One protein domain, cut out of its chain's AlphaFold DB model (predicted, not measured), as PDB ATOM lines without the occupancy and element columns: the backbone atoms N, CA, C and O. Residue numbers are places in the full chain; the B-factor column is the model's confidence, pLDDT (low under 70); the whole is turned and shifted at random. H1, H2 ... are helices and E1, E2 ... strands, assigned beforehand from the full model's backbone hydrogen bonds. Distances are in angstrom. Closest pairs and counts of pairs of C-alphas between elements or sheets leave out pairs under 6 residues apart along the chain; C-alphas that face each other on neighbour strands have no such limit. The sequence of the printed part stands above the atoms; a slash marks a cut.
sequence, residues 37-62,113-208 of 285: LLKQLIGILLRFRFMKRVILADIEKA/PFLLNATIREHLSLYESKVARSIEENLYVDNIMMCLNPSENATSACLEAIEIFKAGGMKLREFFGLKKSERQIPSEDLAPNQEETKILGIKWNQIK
ATOM      1  N   LEU A  37       7.042  -0.479  98.885       88.88
ATOM      2  CA  LEU A  37       7.553  -1.641  99.629       88.88
ATOM      3  C   LEU A  37       9.034  -1.529 100.020       88.88
ATOM      4  O   LEU A  37       9.566  -2.433 100.661       88.88
ATOM      5  N   LEU A  38       9.710  -0.441  99.640       86.56
ATOM      6  CA  LEU A  38      11.112  -0.232  99.991       86.56
ATOM      7  C   LEU A  38      11.257  -0.049 101.500       86.56
ATOM      8  O   LEU A  38      10.616   0.812 102.107       86.56
ATOM      9  N   LYS A  39      12.148  -0.838 102.102       89.31
ATOM     10  CA  LYS A  39      12.544  -0.635 103.494       89.31
ATOM     11  C   LYS A  39      13.256   0.716 103.614       89.31
ATOM     12  O   LYS A  39      13.931   1.172 102.689       89.31
ATOM     13  N   GLN A  40      13.121   1.358 104.772       90.12
ATOM     14  CA  GLN A  40      13.773   2.641 105.011       90.12
ATOM     15  C   GLN A  40      15.296   2.491 104.927       90.12
ATOM     16  O   GLN A  40      15.886   1.724 105.690       90.12
ATOM     17  N   LEU A  41      15.920   3.270 104.038       91.38
ATOM     18  CA  LEU A  41      17.368   3.287 103.815       91.38
ATOM     19  C   LEU A  41      18.149   3.448 105.127       91.38
ATOM     20  O   LEU A  41      19.073   2.688 105.401       91.38
ATOM     21  N   ILE A  42      17.729   4.402 105.963       92.56
ATOM     22  CA  ILE A  42      18.342   4.666 107.272       92.56
ATOM     23  C   ILE A  42      18.249   3.427 108.166       92.56
ATOM     24  O   ILE A  42      19.233   3.046 108.788       92.56
ATOM     25  N   GLY A  43      17.098   2.750 108.185       92.62
ATOM     26  CA  GLY A  43      16.911   1.525 108.961       92.62
ATOM     27  C   GLY A  43      17.855   0.399 108.532       92.62
ATOM     28  O   GLY A  43      18.409  -0.286 109.390       92.62
ATOM     29  N   ILE A  44      18.085   0.238 107.224       93.12
ATOM     30  CA  ILE A  44      19.055  -0.736 106.702       93.12
ATOM     31  C   ILE A  44      20.478  -0.352 107.124       93.12
ATOM     32  O   ILE A  44      21.205  -1.193 107.643       93.12
ATOM     33  N   LEU A  45      20.871   0.914 106.959       93.38
ATOM     34  CA  LEU A  45      22.207   1.391 107.332       93.38
ATOM     35  C   LEU A  45      22.469   1.299 108.845       93.38
ATOM     36  O   LEU A  45      23.589   1.006 109.260       93.38
ATOM     37  N   LEU A  46      21.446   1.500 109.679       92.88
ATOM     38  CA  LEU A  46      21.548   1.287 111.121       92.88
ATOM     39  C   LEU A  46      21.745  -0.196 111.446       92.88
ATOM     40  O   LEU A  46      22.679  -0.530 112.171       92.88
ATOM     41  N   ARG A  47      20.936  -1.099 110.870       91.62
ATOM     42  CA  ARG A  47      21.135  -2.550 111.038       91.62
ATOM     43  C   ARG A  47      22.526  -2.970 110.584       91.62
ATOM     44  O   ARG A  47      23.208  -3.663 111.326       91.62
ATOM     45  N   PHE A  48      22.988  -2.470 109.442       92.38
ATOM     46  CA  PHE A  48      24.348  -2.691 108.968       92.38
ATOM     47  C   PHE A  48      25.407  -2.358 110.032       92.38
ATOM     48  O   PHE A  48      26.336  -3.136 110.224       92.38
ATOM     49  N   ARG A  49      25.259  -1.237 110.755       91.25
ATOM     50  CA  ARG A  49      26.198  -0.837 111.818       91.25
ATOM     51  C   ARG A  49      26.064  -1.626 113.117       91.25
ATOM     52  O   ARG A  49      27.060  -1.779 113.815       91.25
ATOM     53  N   PHE A  50      24.868  -2.095 113.467       90.25
ATOM     54  CA  PHE A  50      24.656  -2.883 114.689       90.25
ATOM     55  C   PHE A  50      25.067  -4.351 114.538       90.25
ATOM     56  O   PHE A  50      25.362  -5.022 115.529       90.25
ATOM     57  N   MET A  51      25.073  -4.865 113.312       89.00
ATOM     58  CA  MET A  51      25.354  -6.268 113.046       89.00
ATOM     59  C   MET A  51      26.858  -6.529 113.037       89.00
ATOM     60  O   MET A  51      27.627  -5.868 112.351       89.00
ATOM     61  N   LYS A  52      27.279  -7.554 113.782       87.44
ATOM     62  CA  LYS A  52      28.700  -7.918 113.921       87.44
ATOM     63  C   LYS A  52      29.294  -8.530 112.657       87.44
ATOM     64  O   LYS A  52      30.513  -8.592 112.513       87.44
ATOM     65  N   ARG A  53      28.440  -9.067 111.787       89.81
ATOM     66  CA  ARG A  53      28.846  -9.755 110.572       89.81
ATOM     67  C   ARG A  53      27.811  -9.524 109.483       89.81
ATOM     68  O   ARG A  53      26.641  -9.866 109.644       89.81
ATOM     69  N   VAL A  54      28.270  -8.954 108.376       92.75
ATOM     70  CA  VAL A  54      27.433  -8.622 107.228       92.75
ATOM     71  C   VAL A  54      28.078  -9.140 105.955       92.75
ATOM     72  O   VAL A  54      29.270  -8.933 105.733       92.75
ATOM     73  N   ILE A  55      27.265  -9.775 105.116       94.69
ATOM     74  CA  ILE A  55      27.607 -10.119 103.741       94.69
ATOM     75  C   ILE A  55      26.710  -9.303 102.812       94.69
ATOM     76  O   ILE A  55      25.500  -9.230 103.021       94.69
ATOM     77  N   LEU A  56      27.306  -8.686 101.800       95.31
ATOM     78  CA  LEU A  56      26.597  -7.925 100.771       95.31
ATOM     79  C   LEU A  56      26.591  -8.719  99.469       95.31
ATOM     80  O   LEU A  56      27.554  -9.434  99.201       95.31
ATOM     81  N   ALA A  57      25.535  -8.580  98.678       95.56
ATOM     82  CA  ALA A  57      25.436  -9.136  97.334       95.56
ATOM     83  C   ALA A  57      24.495  -8.282  96.475       95.56
ATOM     84  O   ALA A  57      23.650  -7.561  97.001       95.56
ATOM     85  N   ASP A  58      24.599  -8.425  95.160       93.81
ATOM     86  CA  ASP A  58      23.746  -7.758  94.182       93.81
ATOM     87  C   ASP A  58      22.928  -8.775  93.381       93.81
ATOM     88  O   ASP A  58      23.428  -9.832  92.988       93.81
ATOM     89  N   ILE A  59      21.693  -8.412  93.040       94.81
ATOM     90  CA  ILE A  59      20.877  -9.150  92.073       94.81
ATOM     91  C   ILE A  59      21.247  -8.687  90.661       94.81
ATOM     92  O   ILE A  59      21.061  -7.525  90.279       94.81
ATOM     93  N   GLU A  60      21.747  -9.596  89.825       92.31
ATOM     94  CA  GLU A  60      22.111  -9.259  88.456       92.31
ATOM     95  C   GLU A  60      20.881  -8.833  87.643       92.31
ATOM     96  O   GLU A  60      19.997  -9.637  87.345       92.31
ATOM     97  N   LYS A  61      20.881  -7.570  87.188       89.81
ATOM     98  CA  LYS A  61      19.847  -7.018  86.294       89.81
ATOM     99  C   LYS A  61      18.432  -7.264  86.847       89.81
ATOM    100  O   LYS A  61      17.544  -7.621  86.081       89.81
ATOM    101  N   ALA A  62      18.242  -7.052  88.150       92.00
ATOM    102  CA  ALA A  62      17.035  -7.374  88.918       92.00
ATOM    103  C   ALA A  62      15.705  -7.183  88.161       92.00
ATOM    104  O   ALA A  62      14.965  -8.143  87.968       92.00
ATOM    105  N   PRO A 113       9.670  -0.544  90.679       92.75
ATOM    106  CA  PRO A 113      10.149  -0.819  92.033       92.75
ATOM    107  C   PRO A 113       9.181  -1.683  92.843       92.75
ATOM    108  O   PRO A 113       9.630  -2.566  93.573       92.75
ATOM    109  N   PHE A 114       7.871  -1.456  92.714       94.19
ATOM    110  CA  PHE A 114       6.867  -2.273  93.391       94.19
ATOM    111  C   PHE A 114       6.904  -3.713  92.879       94.19
ATOM    112  O   PHE A 114       7.034  -4.624  93.690       94.19
ATOM    113  N   LEU A 115       6.876  -3.919  91.555       95.25
ATOM    114  CA  LEU A 115       6.890  -5.263  90.961       95.25
ATOM    115  C   LEU A 115       8.107  -6.073  91.409       95.25
ATOM    116  O   LEU A 115       7.958  -7.233  91.789       95.25
ATOM    117  N   LEU A 116       9.292  -5.450  91.416       94.38
ATOM    118  CA  LEU A 116      10.522  -6.103  91.858       94.38
ATOM    119  C   LEU A 116      10.444  -6.517  93.331       94.38
ATOM    120  O   LEU A 116      10.629  -7.690  93.649       94.38
ATOM    121  N   ASN A 117      10.135  -5.570  94.222       93.56
ATOM    122  CA  ASN A 117      10.093  -5.842  95.659       93.56
ATOM    123  C   ASN A 117       8.982  -6.830  96.029       93.56
ATOM    124  O   ASN A 117       9.210  -7.704  96.858       93.56
ATOM    125  N   ALA A 118       7.800  -6.718  95.417       94.75
ATOM    126  CA  ALA A 118       6.686  -7.627  95.665       94.75
ATOM    127  C   ALA A 118       7.040  -9.058  95.244       94.75
ATOM    128  O   ALA A 118       6.851  -9.983  96.024       94.75
ATOM    129  N   THR A 119       7.632  -9.224  94.055       95.81
ATOM    130  CA  THR A 119       8.064 -10.537  93.548       95.81
ATOM    131  C   THR A 119       9.122 -11.169  94.445       95.81
ATOM    132  O   THR A 119       8.990 -12.331  94.813       95.81
ATOM    133  N   ILE A 120      10.163 -10.416  94.821       96.00
ATOM    134  CA  ILE A 120      11.225 -10.946  95.686       96.00
ATOM    135  C   ILE A 120      10.665 -11.291  97.067       96.00
ATOM    136  O   ILE A 120      10.975 -12.352  97.595       96.00
ATOM    137  N   ARG A 121       9.830 -10.427  97.653       94.69
ATOM    138  CA  ARG A 121       9.240 -10.672  98.973       94.69
ATOM    139  C   ARG A 121       8.344 -11.909  98.977       94.69
ATOM    140  O   ARG A 121       8.463 -12.716  99.892       94.69
ATOM    141  N   GLU A 122       7.492 -12.059  97.967       95.62
ATOM    142  CA  GLU A 122       6.656 -13.251  97.805       95.62
ATOM    143  C   GLU A 122       7.531 -14.499  97.666       95.62
ATOM    144  O   GLU A 122       7.354 -15.461  98.407       95.62
ATOM    145  N   HIS A 123       8.550 -14.449  96.802       96.88
ATOM    146  CA  HIS A 123       9.484 -15.556  96.601       96.88
ATOM    147  C   HIS A 123      10.216 -15.954  97.888       96.88
ATOM    148  O   HIS A 123      10.253 -17.129  98.235       96.88
ATOM    149  N   LEU A 124      10.749 -14.985  98.640       96.75
ATOM    150  CA  LEU A 124      11.420 -15.232  99.921       96.75
ATOM    151  C   LEU A 124      10.466 -15.790 100.985       96.75
ATOM    152  O   LEU A 124      10.910 -16.552 101.842       96.75
ATOM    153  N   SER A 125       9.174 -15.448 100.931       96.06
ATOM    154  CA  SER A 125       8.171 -15.943 101.885       96.06
ATOM    155  C   SER A 125       7.916 -17.450 101.780       96.06
ATOM    156  O   SER A 125       7.454 -18.055 102.744       96.06
ATOM    157  N   LEU A 126       8.283 -18.068 100.651       96.88
ATOM    158  CA  LEU A 126       8.180 -19.513 100.428       96.88
ATOM    159  C   LEU A 126       9.241 -20.323 101.193       96.88
ATOM    160  O   LEU A 126       9.178 -21.551 101.209       96.88
ATOM    161  N   TYR A 127      10.224 -19.658 101.806       96.62
ATOM    162  CA  TYR A 127      11.347 -20.301 102.479       96.62
ATOM    163  C   TYR A 127      11.328 -20.012 103.981       96.62
ATOM    164  O   TYR A 127      11.509 -18.875 104.422       96.62
ATOM    165  N   GLU A 128      11.234 -21.063 104.794       93.88
ATOM    166  CA  GLU A 128      11.432 -20.981 106.245       93.88
ATOM    167  C   GLU A 128      12.929 -20.940 106.601       93.88
ATOM    168  O   GLU A 128      13.476 -21.821 107.262       93.88
ATOM    169  N   SER A 129      13.614 -19.895 106.142       94.19
ATOM    170  CA  SER A 129      15.059 -19.730 106.292       94.19
ATOM    171  C   SER A 129      15.418 -18.444 107.033       94.19
ATOM    172  O   SER A 129      14.848 -17.374 106.798       94.19
ATOM    173  N   LYS A 130      16.429 -18.524 107.909       93.56
ATOM    174  CA  LYS A 130      17.036 -17.330 108.520       93.56
ATOM    175  C   LYS A 130      17.697 -16.440 107.468       93.56
ATOM    176  O   LYS A 130      17.633 -15.223 107.604       93.56
ATOM    177  N   VAL A 131      18.295 -17.031 106.431       95.31
ATOM    178  CA  VAL A 131      18.901 -16.298 105.314       95.31
ATOM    179  C   VAL A 131      17.817 -15.569 104.532       95.31
ATOM    180  O   VAL A 131      17.921 -14.357 104.368       95.31
ATOM    181  N   ALA A 132      16.738 -16.256 104.145       96.56
ATOM    182  CA  ALA A 132      15.623 -15.629 103.430       96.56
ATOM    183  C   ALA A 132      15.022 -14.449 104.211       96.56
ATOM    184  O   ALA A 132      14.843 -13.363 103.658       96.56
ATOM    185  N   ARG A 133      14.787 -14.628 105.520       95.00
ATOM    186  CA  ARG A 133      14.279 -13.569 106.405       95.00
ATOM    187  C   ARG A 133      15.253 -12.399 106.532       95.00
ATOM    188  O   ARG A 133      14.844 -11.250 106.406       95.00
ATOM    189  N   SER A 134      16.538 -12.691 106.737       94.44
ATOM    190  CA  SER A 134      17.595 -11.679 106.821       94.44
ATOM    191  C   SER A 134      17.656 -10.842 105.542       94.44
ATOM    192  O   SER A 134      17.731  -9.619 105.620       94.44
ATOM    193  N   ILE A 135      17.528 -11.475 104.372       95.62
ATOM    194  CA  ILE A 135      17.474 -10.781 103.081       95.62
ATOM    195  C   ILE A 135      16.202  -9.936 102.958       95.62
ATOM    196  O   ILE A 135      16.306  -8.770 102.593       95.62
ATOM    197  N   GLU A 136      15.016 -10.466 103.282       94.75
ATOM    198  CA  GLU A 136      13.746  -9.718 103.195       94.75
ATOM    199  C   GLU A 136      13.795  -8.427 104.020       94.75
ATOM    200  O   GLU A 136      13.425  -7.356 103.533       94.75
ATOM    201  N   GLU A 137      14.323  -8.506 105.242       92.25
ATOM    202  CA  GLU A 137      14.417  -7.369 106.158       92.25
ATOM    203  C   GLU A 137      15.421  -6.305 105.688       92.25
ATOM    204  O   GLU A 137      15.342  -5.143 106.104       92.25
ATOM    205  N   ASN A 138      16.369  -6.681 104.829       93.44
ATOM    206  CA  ASN A 138      17.539  -5.878 104.479       93.44
ATOM    207  C   ASN A 138      17.737  -5.676 102.969       93.44
ATOM    208  O   ASN A 138      18.792  -5.203 102.542       93.44
ATOM    209  N   LEU A 139      16.724  -5.989 102.164       92.75
ATOM    210  CA  LEU A 139      16.712  -5.747 100.728       92.75
ATOM    211  C   LEU A 139      16.515  -4.253 100.433       92.75
ATOM    212  O   LEU A 139      15.589  -3.615 100.943       92.75
ATOM    213  N   TYR A 140      17.347  -3.708  99.548       91.69
ATOM    214  CA  TYR A 140      17.163  -2.374  98.985       91.69
ATOM    215  C   TYR A 140      17.269  -2.415  97.462       91.69
ATOM    216  O   TYR A 140      18.361  -2.367  96.898       91.69
ATOM    217  N   VAL A 141      16.114  -2.465  96.791       88.00
ATOM    218  CA  VAL A 141      16.016  -2.615  95.330       88.00
ATOM    219  C   VAL A 141      16.721  -3.899  94.867       88.00
ATOM    220  O   VAL A 141      16.146  -4.975  94.976       88.00
ATOM    221  N   ASP A 142      17.945  -3.794  94.353       88.56
ATOM    222  CA  ASP A 142      18.786  -4.882  93.853       88.56
ATOM    223  C   ASP A 142      19.945  -5.236  94.796       88.56
ATOM    224  O   ASP A 142      20.631  -6.227  94.555       88.56
ATOM    225  N   ASN A 143      20.150  -4.459  95.865       92.19
ATOM    226  CA  ASN A 143      21.182  -4.697  96.867       92.19
ATOM    227  C   ASN A 143      20.628  -5.591  97.981       92.19
ATOM    228  O   ASN A 143      19.618  -5.266  98.616       92.19
ATOM    229  N   ILE A 144      21.323  -6.689  98.247       94.12
ATOM    230  CA  ILE A 144      21.031  -7.634  99.317       94.12
ATOM    231  C   ILE A 144      22.062  -7.467 100.424       94.12
ATOM    232  O   ILE A 144      23.269  -7.406 100.186       94.12
ATOM    233  N   MET A 145      21.572  -7.468 101.657       94.81
ATOM    234  CA  MET A 145      22.401  -7.550 102.843       94.81
ATOM    235  C   MET A 145      21.953  -8.737 103.693       94.81
ATOM    236  O   MET A 145      20.803  -8.822 104.106       94.81
ATOM    237  N   MET A 146      22.881  -9.650 103.966       94.94
ATOM    238  CA  MET A 146      22.691 -10.758 104.894       94.94
ATOM    239  C   MET A 146      23.405 -10.438 106.199       94.94
ATOM    240  O   MET A 146      24.631 -10.301 106.245       94.94
ATOM    241  N   CYS A 147      22.634 -10.339 107.270       92.31
ATOM    242  CA  CYS A 147      23.143 -10.213 108.625       92.31
ATOM    243  C   CYS A 147      23.289 -11.603 109.240       92.31
ATOM    244  O   CYS A 147      22.323 -12.368 109.253       92.31
ATOM    245  N   LEU A 148      24.489 -11.904 109.737       91.69
ATOM    246  CA  LEU A 148      24.838 -13.191 110.331       91.69
ATOM    247  C   LEU A 148      25.329 -13.000 111.768       91.69
ATOM    248  O   LEU A 148      25.920 -11.976 112.125       91.69
ATOM    249  N   ASN A 149      25.154 -14.023 112.592       90.31
ATOM    250  CA  ASN A 149      25.851 -14.126 113.865       90.31
ATOM    251  C   ASN A 149      27.335 -14.466 113.627       90.31
ATOM    252  O   ASN A 149      27.663 -15.164 112.666       90.31
ATOM    253  N   PRO A 150      28.266 -14.044 114.504       87.69
ATOM    254  CA  PRO A 150      29.691 -14.350 114.337       87.69
ATOM    255  C   PRO A 150      30.024 -15.845 114.222       87.69
ATOM    256  O   PRO A 150      31.005 -16.195 113.569       87.69
ATOM    257  N   SER A 151      29.221 -16.707 114.852       89.75
ATOM    258  CA  SER A 151      29.360 -18.167 114.824       89.75
ATOM    259  C   SER A 151      28.769 -18.827 113.575       89.75
ATOM    260  O   SER A 151      29.039 -20.001 113.333       89.75
ATOM    261  N   GLU A 152      27.954 -18.116 112.794       91.44
ATOM    262  CA  GLU A 152      27.309 -18.676 111.607       91.44
ATOM    263  C   GLU A 152      28.292 -18.792 110.435       91.44
ATOM    264  O   GLU A 152      29.189 -17.964 110.235       91.44
ATOM    265  N   ASN A 153      28.108 -19.849 109.639       94.12
ATOM    266  CA  ASN A 153      28.928 -20.118 108.466       94.12
ATOM    267  C   ASN A 153      28.461 -19.257 107.282       94.12
ATOM    268  O   ASN A 153      27.412 -19.507 106.686       94.12
ATOM    269  N   ALA A 154      29.266 -18.256 106.922       95.38
ATOM    270  CA  ALA A 154      28.942 -17.345 105.830       95.38
ATOM    271  C   ALA A 154      28.937 -18.016 104.451       95.38
ATOM    272  O   ALA A 154      28.124 -17.633 103.613       95.38
ATOM    273  N   THR A 155      29.782 -19.027 104.217       96.81
ATOM    274  CA  THR A 155      29.775 -19.792 102.963       96.81
ATOM    275  C   THR A 155      28.421 -20.465 102.767       96.81
ATOM    276  O   THR A 155      27.804 -20.316 101.717       96.81
ATOM    277  N   SER A 156      27.937 -21.166 103.799       97.00
ATOM    278  CA  SER A 156      26.646 -21.857 103.762       97.00
ATOM    279  C   SER A 156      25.499 -20.881 103.515       97.00
ATOM    280  O   SER A 156      24.663 -21.147 102.660       97.00
ATOM    281  N   ALA A 157      25.505 -19.723 104.185       97.19
ATOM    282  CA  ALA A 157      24.496 -18.689 103.970       97.19
ATOM    283  C   ALA A 157      24.505 -18.133 102.533       97.19
ATOM    284  O   ALA A 157      23.446 -17.913 101.950       97.19
ATOM    285  N   CYS A 158      25.687 -17.941 101.934       97.88
ATOM    286  CA  CYS A 158      25.793 -17.491 100.543       97.88
ATOM    287  C   CYS A 158      25.277 -18.546  99.559       97.88
ATOM    288  O   CYS A 158      24.530 -18.203  98.649       97.88
ATOM    289  N   LEU A 159      25.652 -19.817  99.740       97.94
ATOM    290  CA  LEU A 159      25.178 -20.914  98.890       97.94
ATOM    291  C   LEU A 159      23.657 -21.084  98.990       97.94
ATOM    292  O   LEU A 159      22.990 -21.250  97.974       97.94
ATOM    293  N   GLU A 160      23.105 -20.973 100.197       97.88
ATOM    294  CA  GLU A 160      21.660 -20.990 100.414       97.88
ATOM    295  C   GLU A 160      20.970 -19.820  99.699       97.88
ATOM    296  O   GLU A 160      20.000 -20.030  98.972       97.88
ATOM    297  N   ALA A 161      21.499 -18.597  99.826       98.00
ATOM    298  CA  ALA A 161      20.974 -17.434  99.113       98.00
ATOM    299  C   ALA A 161      21.024 -17.619  97.586       98.00
ATOM    300  O   ALA A 161      20.063 -17.275  96.897       98.00
ATOM    301  N   ILE A 162      22.113 -18.183  97.053       97.88
ATOM    302  CA  ILE A 162      22.247 -18.486  95.622       97.88
ATOM    303  C   ILE A 162      21.140 -19.443  95.177       97.88
ATOM    304  O   ILE A 162      20.461 -19.150  94.195       97.88
ATOM    305  N   GLU A 163      20.916 -20.544  95.894       98.00
ATOM    306  CA  GLU A 163      19.893 -21.525  95.514       98.00
ATOM    307  C   GLU A 163      18.470 -20.965  95.645       98.00
ATOM    308  O   GLU A 163      17.654 -21.171  94.743       98.00
ATOM    309  N   ILE A 164      18.188 -20.175  96.691       98.06
ATOM    310  CA  ILE A 164      16.911 -19.462  96.838       98.06
ATOM    311  C   ILE A 164      16.663 -18.581  95.611       98.06
ATOM    312  O   ILE A 164      15.636 -18.717  94.950       98.06
ATOM    313  N   PHE A 165      17.588 -17.687  95.259       97.56
ATOM    314  CA  PHE A 165      17.368 -16.753  94.150       97.56
ATOM    315  C   PHE A 165      17.366 -17.446  92.784       97.56
ATOM    316  O   PHE A 165      16.567 -17.083  91.917       97.56
ATOM    317  N   LYS A 166      18.180 -18.491  92.609       97.00
ATOM    318  CA  LYS A 166      18.216 -19.307  91.392       97.00
ATOM    319  C   LYS A 166      16.884 -20.010  91.135       97.00
ATOM    320  O   LYS A 166      16.444 -20.036  89.987       97.00
ATOM    321  N   ALA A 167      16.209 -20.505  92.174       96.94
ATOM    322  CA  ALA A 167      14.860 -21.062  92.052       96.94
ATOM    323  C   ALA A 167      13.831 -20.016  91.580       96.94
ATOM    324  O   ALA A 167      12.904 -20.350  90.846       96.94
ATOM    325  N   GLY A 168      14.034 -18.743  91.929       94.44
ATOM    326  CA  GLY A 168      13.260 -17.603  91.423       94.44
ATOM    327  C   GLY A 168      13.711 -17.084  90.049       94.44
ATOM    328  O   GLY A 168      13.226 -16.049  89.594       94.44
ATOM    329  N   GLY A 169      14.664 -17.753  89.387       95.19
ATOM    330  CA  GLY A 169      15.222 -17.325  88.102       95.19
ATOM    331  C   GLY A 169      16.116 -16.083  88.185       95.19
ATOM    332  O   GLY A 169      16.361 -15.436  87.168       95.19
ATOM    333  N   MET A 170      16.603 -15.729  89.376       95.69
ATOM    334  CA  MET A 170      17.465 -14.572  89.609       95.69
ATOM    335  C   MET A 170      18.891 -15.014  89.938       95.69
ATOM    336  O   MET A 170      19.110 -15.946  90.707       95.69
ATOM    337  N   LYS A 171      19.881 -14.315  89.377       95.38
ATOM    338  CA  LYS A 171      21.296 -14.562  89.668       95.38
ATOM    339  C   LYS A 171      21.818 -13.551  90.688       95.38
ATOM    340  O   LYS A 171      21.699 -12.347  90.465       95.38
ATOM    341  N   LEU A 172      22.425 -14.046  91.765       96.62
ATOM    342  CA  LEU A 172      23.200 -13.231  92.703       96.62
ATOM    343  C   LEU A 172      24.643 -13.084  92.226       96.62
ATOM    344  O   LEU A 172      25.158 -13.942  91.513       96.62
ATOM    345  N   ARG A 173      25.290 -11.985  92.608       94.75
ATOM    346  CA  ARG A 173      26.694 -11.701  92.294       94.75
ATOM    347  C   ARG A 173      27.297 -10.714  93.291       94.75
ATOM    348  O   ARG A 173      26.593 -10.145  94.116       94.75
ATOM    349  N   GLU A 174      28.588 -10.452  93.132       93.00
ATOM    350  CA  GLU A 174      29.352  -9.470  93.909       93.00
ATOM    351  C   GLU A 174      29.276  -9.697  95.431       93.00
ATOM    352  O   GLU A 174      29.211  -8.748  96.210       93.00
ATOM    353  N   PHE A 175      29.344 -10.960  95.868       95.38
ATOM    354  CA  PHE A 175      29.403 -11.302  97.289       95.38
ATOM    355  C   PHE A 175      30.629 -10.666  97.960       95.38
ATOM    356  O   PHE A 175      31.778 -10.976  97.621       95.38
ATOM    357  N   PHE A 176      30.384  -9.794  98.936       93.88
ATOM    358  CA  PHE A 176      31.387  -9.029  99.678       93.88
ATOM    359  C   PHE A 176      31.209  -9.217 101.196       93.88
ATOM    360  O   PHE A 176      30.103  -9.478 101.657       93.88
ATOM    361  N   GLY A 177      32.280  -9.091 101.990       91.06
ATOM    362  CA  GLY A 177      32.259  -9.358 103.442       91.06
ATOM    363  C   GLY A 177      32.732 -10.765 103.848       91.06
ATOM    364  O   GLY A 177      32.703 -11.120 105.025       91.06
ATOM    365  N   LEU A 178      33.180 -11.583 102.885       91.69
ATOM    366  CA  LEU A 178      33.697 -12.938 103.119       91.69
ATOM    367  C   LEU A 178      35.204 -12.939 103.418       91.69
ATOM    368  O   LEU A 178      36.001 -12.378 102.649       91.69
ATOM    369  N   LYS A 179      35.616 -13.661 104.471       89.38
ATOM    370  CA  LYS A 179      37.035 -13.956 104.734       89.38
ATOM    371  C   LYS A 179      37.577 -14.890 103.657       89.38
ATOM    372  O   LYS A 179      36.830 -15.646 103.046       89.38
ATOM    373  N   LYS A 180      38.902 -14.910 103.468       88.50
ATOM    374  CA  LYS A 180      39.557 -15.772 102.462       88.50
ATOM    375  C   LYS A 180      39.141 -17.248 102.570       88.50
ATOM    376  O   LYS A 180      38.893 -17.869 101.546       88.50
ATOM    377  N   SER A 181      39.013 -17.781 103.786       90.50
ATOM    378  CA  SER A 181      38.607 -19.173 104.041       90.50
ATOM    379  C   SER A 181      37.143 -19.484 103.695       90.50
ATOM    380  O   SER A 181      36.784 -20.649 103.561       90.50
ATOM    381  N   GLU A 182      36.300 -18.460 103.556       92.25
ATOM    382  CA  GLU A 182      34.844 -18.571 103.367       92.25
ATOM    383  C   GLU A 182      34.422 -18.306 101.914       92.25
ATOM    384  O   GLU A 182      33.245 -18.343 101.574       92.25
ATOM    385  N   ARG A 183      35.380 -18.054 101.017       92.06
ATOM    386  CA  ARG A 183      35.123 -17.805  99.589       92.06
ATOM    387  C   ARG A 183      34.938 -19.095  98.783       92.06
ATOM    388  O   ARG A 183      35.352 -19.173  97.634       92.06
ATOM    389  N   GLN A 184      34.324 -20.106  99.389       94.06
ATOM    390  CA  GLN A 184      34.020 -21.393  98.757       94.06
ATOM    391  C   GLN A 184      32.640 -21.336  98.074       94.06
ATOM    392  O   GLN A 184      31.765 -22.155  98.334       94.06
ATOM    393  N   ILE A 185      32.441 -20.310  97.247       93.75
ATOM    394  CA  ILE A 185      31.255 -20.075  96.405       93.75
ATOM    395  C   ILE A 185      31.732 -19.873  94.953       93.75
ATOM    396  O   ILE A 185      32.938 -19.679  94.754       93.75
ATOM    397  N   PRO A 186      30.850 -19.925  93.934       93.69
ATOM    398  CA  PRO A 186      31.253 -19.720  92.544       93.69
ATOM    399  C   PRO A 186      32.074 -18.436  92.360       93.69
ATOM    400  O   PRO A 186      31.715 -17.360  92.844       93.69
ATOM    401  N   SER A 187      33.215 -18.558  91.681       90.38
ATOM    402  CA  SER A 187      34.214 -17.488  91.581       90.38
ATOM    403  C   SER A 187      33.699 -16.228  90.880       90.38
ATOM    404  O   SER A 187      34.108 -15.117  91.203       90.38
ATOM    405  N   GLU A 188      32.777 -16.409  89.941       91.00
ATOM    406  CA  GLU A 188      32.097 -15.380  89.166       91.00
ATOM    407  C   GLU A 188      31.091 -14.564  89.986       91.00
ATOM    408  O   GLU A 188      30.745 -13.449  89.589       91.00
ATOM    409  N   ASP A 189      30.647 -15.104  91.122       91.81
ATOM    410  CA  ASP A 189      29.699 -14.450  92.014       91.81
ATOM    411  C   ASP A 189      30.434 -13.695  93.133       91.81
ATOM    412  O   ASP A 189      29.839 -12.847  93.792       91.81
ATOM    413  N   LEU A 190      31.736 -13.928  93.335       92.25
ATOM    414  CA  LEU A 190      32.546 -13.179  94.297       92.25
ATOM    415  C   LEU A 190      32.782 -11.738  93.836       92.25
ATOM    416  O   LEU A 190      33.100 -11.465  92.677       92.25
ATOM    417  N   ALA A 191      32.715 -10.799  94.781       89.06
ATOM    418  CA  ALA A 191      33.222  -9.455  94.543       89.06
ATOM    419  C   ALA A 191      34.748  -9.477  94.308       89.06
ATOM    420  O   ALA A 191      35.452 -10.358  94.825       89.06
ATOM    421  N   PRO A 192      35.299  -8.482  93.584       84.88
ATOM    422  CA  PRO A 192      36.741  -8.294  93.484       84.88
ATOM    423  C   PRO A 192      37.406  -8.291  94.862       84.88
ATOM    424  O   PRO A 192      36.832  -7.819  95.846       84.88
ATOM    425  N   ASN A 193      38.638  -8.796  94.944       80.06
ATOM    426  CA  ASN A 193      39.370  -8.812  96.204       80.06
ATOM    427  C   ASN A 193      39.848  -7.399  96.579       80.06
ATOM    428  O   ASN A 193      40.971  -7.015  96.265       80.06
ATOM    429  N   GLN A 194      38.980  -6.645  97.242       86.50
ATOM    430  CA  GLN A 194      39.228  -5.286  97.709       86.50
ATOM    431  C   GLN A 194      38.775  -5.128  99.163       86.50
ATOM    432  O   GLN A 194      37.914  -5.860  99.647       86.50
ATOM    433  N   GLU A 195      39.372  -4.178  99.876       89.38
ATOM    434  CA  GLU A 195      39.021  -3.892 101.273       89.38
ATOM    435  C   GLU A 195      37.813  -2.964 101.397       89.38
ATOM    436  O   GLU A 195      37.123  -2.981 102.414       89.38
ATOM    437  N   GLU A 196      37.546  -2.170 100.360       91.62
ATOM    438  CA  GLU A 196      36.466  -1.195 100.336       91.62
ATOM    439  C   GLU A 196      35.368  -1.589  99.355       91.62
ATOM    440  O   GLU A 196      35.643  -1.967  98.220       91.62
ATOM    441  N   THR A 197      34.116  -1.405  99.755       91.12
ATOM    442  CA  THR A 197      32.968  -1.445  98.844       91.12
ATOM    443  C   THR A 197      32.034  -0.273  99.113       91.12
ATOM    444  O   THR A 197      32.259   0.522 100.030       91.12
ATOM    445  N   LYS A 198      30.985  -0.131  98.306       90.06
ATOM    446  CA  LYS A 198      29.879   0.776  98.601       90.06
ATOM    447  C   LYS A 198      28.714  -0.018  99.177       90.06
ATOM    448  O   LYS A 198      28.299  -1.004  98.587       90.06
ATOM    449  N   ILE A 199      28.158   0.469 100.275       90.31
ATOM    450  CA  ILE A 199      26.872   0.046 100.811       90.31
ATOM    451  C   ILE A 199      25.875   1.192 100.660       90.31
ATOM    452  O   ILE A 199      26.021   2.250 101.270       90.31
ATOM    453  N   LEU A 200      24.883   1.000  99.786       89.94
ATOM    454  CA  LEU A 200      23.788   1.948  99.538       89.94
ATOM    455  C   LEU A 200      24.258   3.409  99.357       89.94
ATOM    456  O   LEU A 200      23.639   4.360  99.836       89.94
ATOM    457  N   GLY A 201      25.395   3.575  98.673       89.50
ATOM    458  CA  GLY A 201      26.016   4.863  98.354       89.50
ATOM    459  C   GLY A 201      27.123   5.334  99.310       89.50
ATOM    460  O   GLY A 201      27.927   6.169  98.900       89.50
ATOM    461  N   ILE A 202      27.243   4.775 100.520       91.38
ATOM    462  CA  ILE A 202      28.345   5.078 101.456       91.38
ATOM    463  C   ILE A 202      29.491   4.089 101.231       91.38
ATOM    464  O   ILE A 202      29.255   2.902 101.026       91.38
ATOM    465  N   LYS A 203      30.749   4.541 101.272       92.50
ATOM    466  CA  LYS A 203      31.896   3.624 101.242       92.50
ATOM    467  C   LYS A 203      32.087   2.942 102.597       92.50
ATOM    468  O   LYS A 203      31.979   3.587 103.633       92.50
ATOM    469  N   TRP A 204      32.452   1.672 102.591       92.50
ATOM    470  CA  TRP A 204      32.767   0.901 103.788       92.50
ATOM    471  C   TRP A 204      34.076   0.146 103.594       92.50
ATOM    472  O   TRP A 204      34.246  -0.513 102.570       92.50
ATOM    473  N   ASN A 205      34.980   0.235 104.572       91.62
ATOM    474  CA  ASN A 205      36.174  -0.602 104.653       91.62
ATOM    475  C   ASN A 205      35.915  -1.770 105.615       91.62
ATOM    476  O   ASN A 205      35.746  -1.550 106.813       91.62
ATOM    477  N   GLN A 206      35.925  -3.002 105.103       86.75
ATOM    478  CA  GLN A 206      35.587  -4.199 105.886       86.75
ATOM    479  C   GLN A 206      36.669  -4.630 106.883       86.75
ATOM    480  O   GLN A 206      36.376  -5.367 107.817       86.75
ATOM    481  N   ILE A 207      37.922  -4.207 106.680       87.25
ATOM    482  CA  ILE A 207      39.051  -4.601 107.535       87.25
ATOM    483  C   ILE A 207      39.088  -3.741 108.795       87.25
ATOM    484  O   ILE A 207      39.243  -4.256 109.898       87.25
ATOM    485  N   LYS A 208      38.927  -2.427 108.625       91.50
ATOM    486  CA  LYS A 208      38.888  -1.451 109.723       91.50
ATOM    487  C   LYS A 208      37.492  -1.286 110.326       91.50
ATOM    488  O   LYS A 208      37.364  -0.648 111.362       91.50
TER     489      LYS A 208
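What this domain is: This is residues 37 to 62 and 113 to 208 of the 285 residues of the protein "Hypothetical protein" of Meloidogyne enterolobii (UniProt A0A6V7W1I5). A small twisted sheet, E2 - E1 - E3, is the core: H4 packs over one face, H3 sits along its E2 edge with H2 outside H3, and H1 and the small hairpin of E4 and E5 lie toward the other face. The printed part has 122 residues, with four named helices and five named strands in the order H1 E1 H2 H3 E2 H4 E3 E4 E5. Both sheets are antiparallel and the class is mixed, helices and strands. The whole is compact, with a radius of gyration of the C-alphas of 13.4 A and spans of 36 by 30 by 27 A.

Where its parts are: Find C-alpha 41 at (17.368, 3.287, 103.815), where H1, residues 41 to 50, begins. Next come E1, residues 53 to 59, 20.2 A long, and, beyond the cut, H2, residues 113 to 125, 18.2 A. Read on through H3, 130 to 138, E2, 143 to 148, H4, 154 to 167, 20.0 A, and E3, 172 to 176. E4, 196 to 199, and E5, 202 to 205, end at C-alpha 205, (36.174, -0.602, 104.653).

How they stand to each other: Look at inner strand E1: N 57 and O 144 of E2 are 3.0 A apart, N 58 and O 173 of E3 2.8 A, within hydrogen-bond range. E2, H4, E3 form a split strand-helix-strand unit, two strands running the same way with E1 between them, its crossover right-handed. H4's height over the sheet is 9.3 A; H3 is on the same face, H1 on the opposite face. H3 touches H4 at Val 131 and Ala 157, C-alphas 6.2 A apart, and forms a hairpin with H2. In the hairpin E4 and E5, N 199 and O 202 are 2.8 A apart. In H1 to H4 every O i to N i+4 pair is within hydrogen-bond range.

The domain as a whole: Residues 63 to 112 are not printed; C-alphas 62 and 113 are 10.0 A apart. The link from E3 to E4, residues 177 to 195, is long. No printed residue is under 70 in pLDDT.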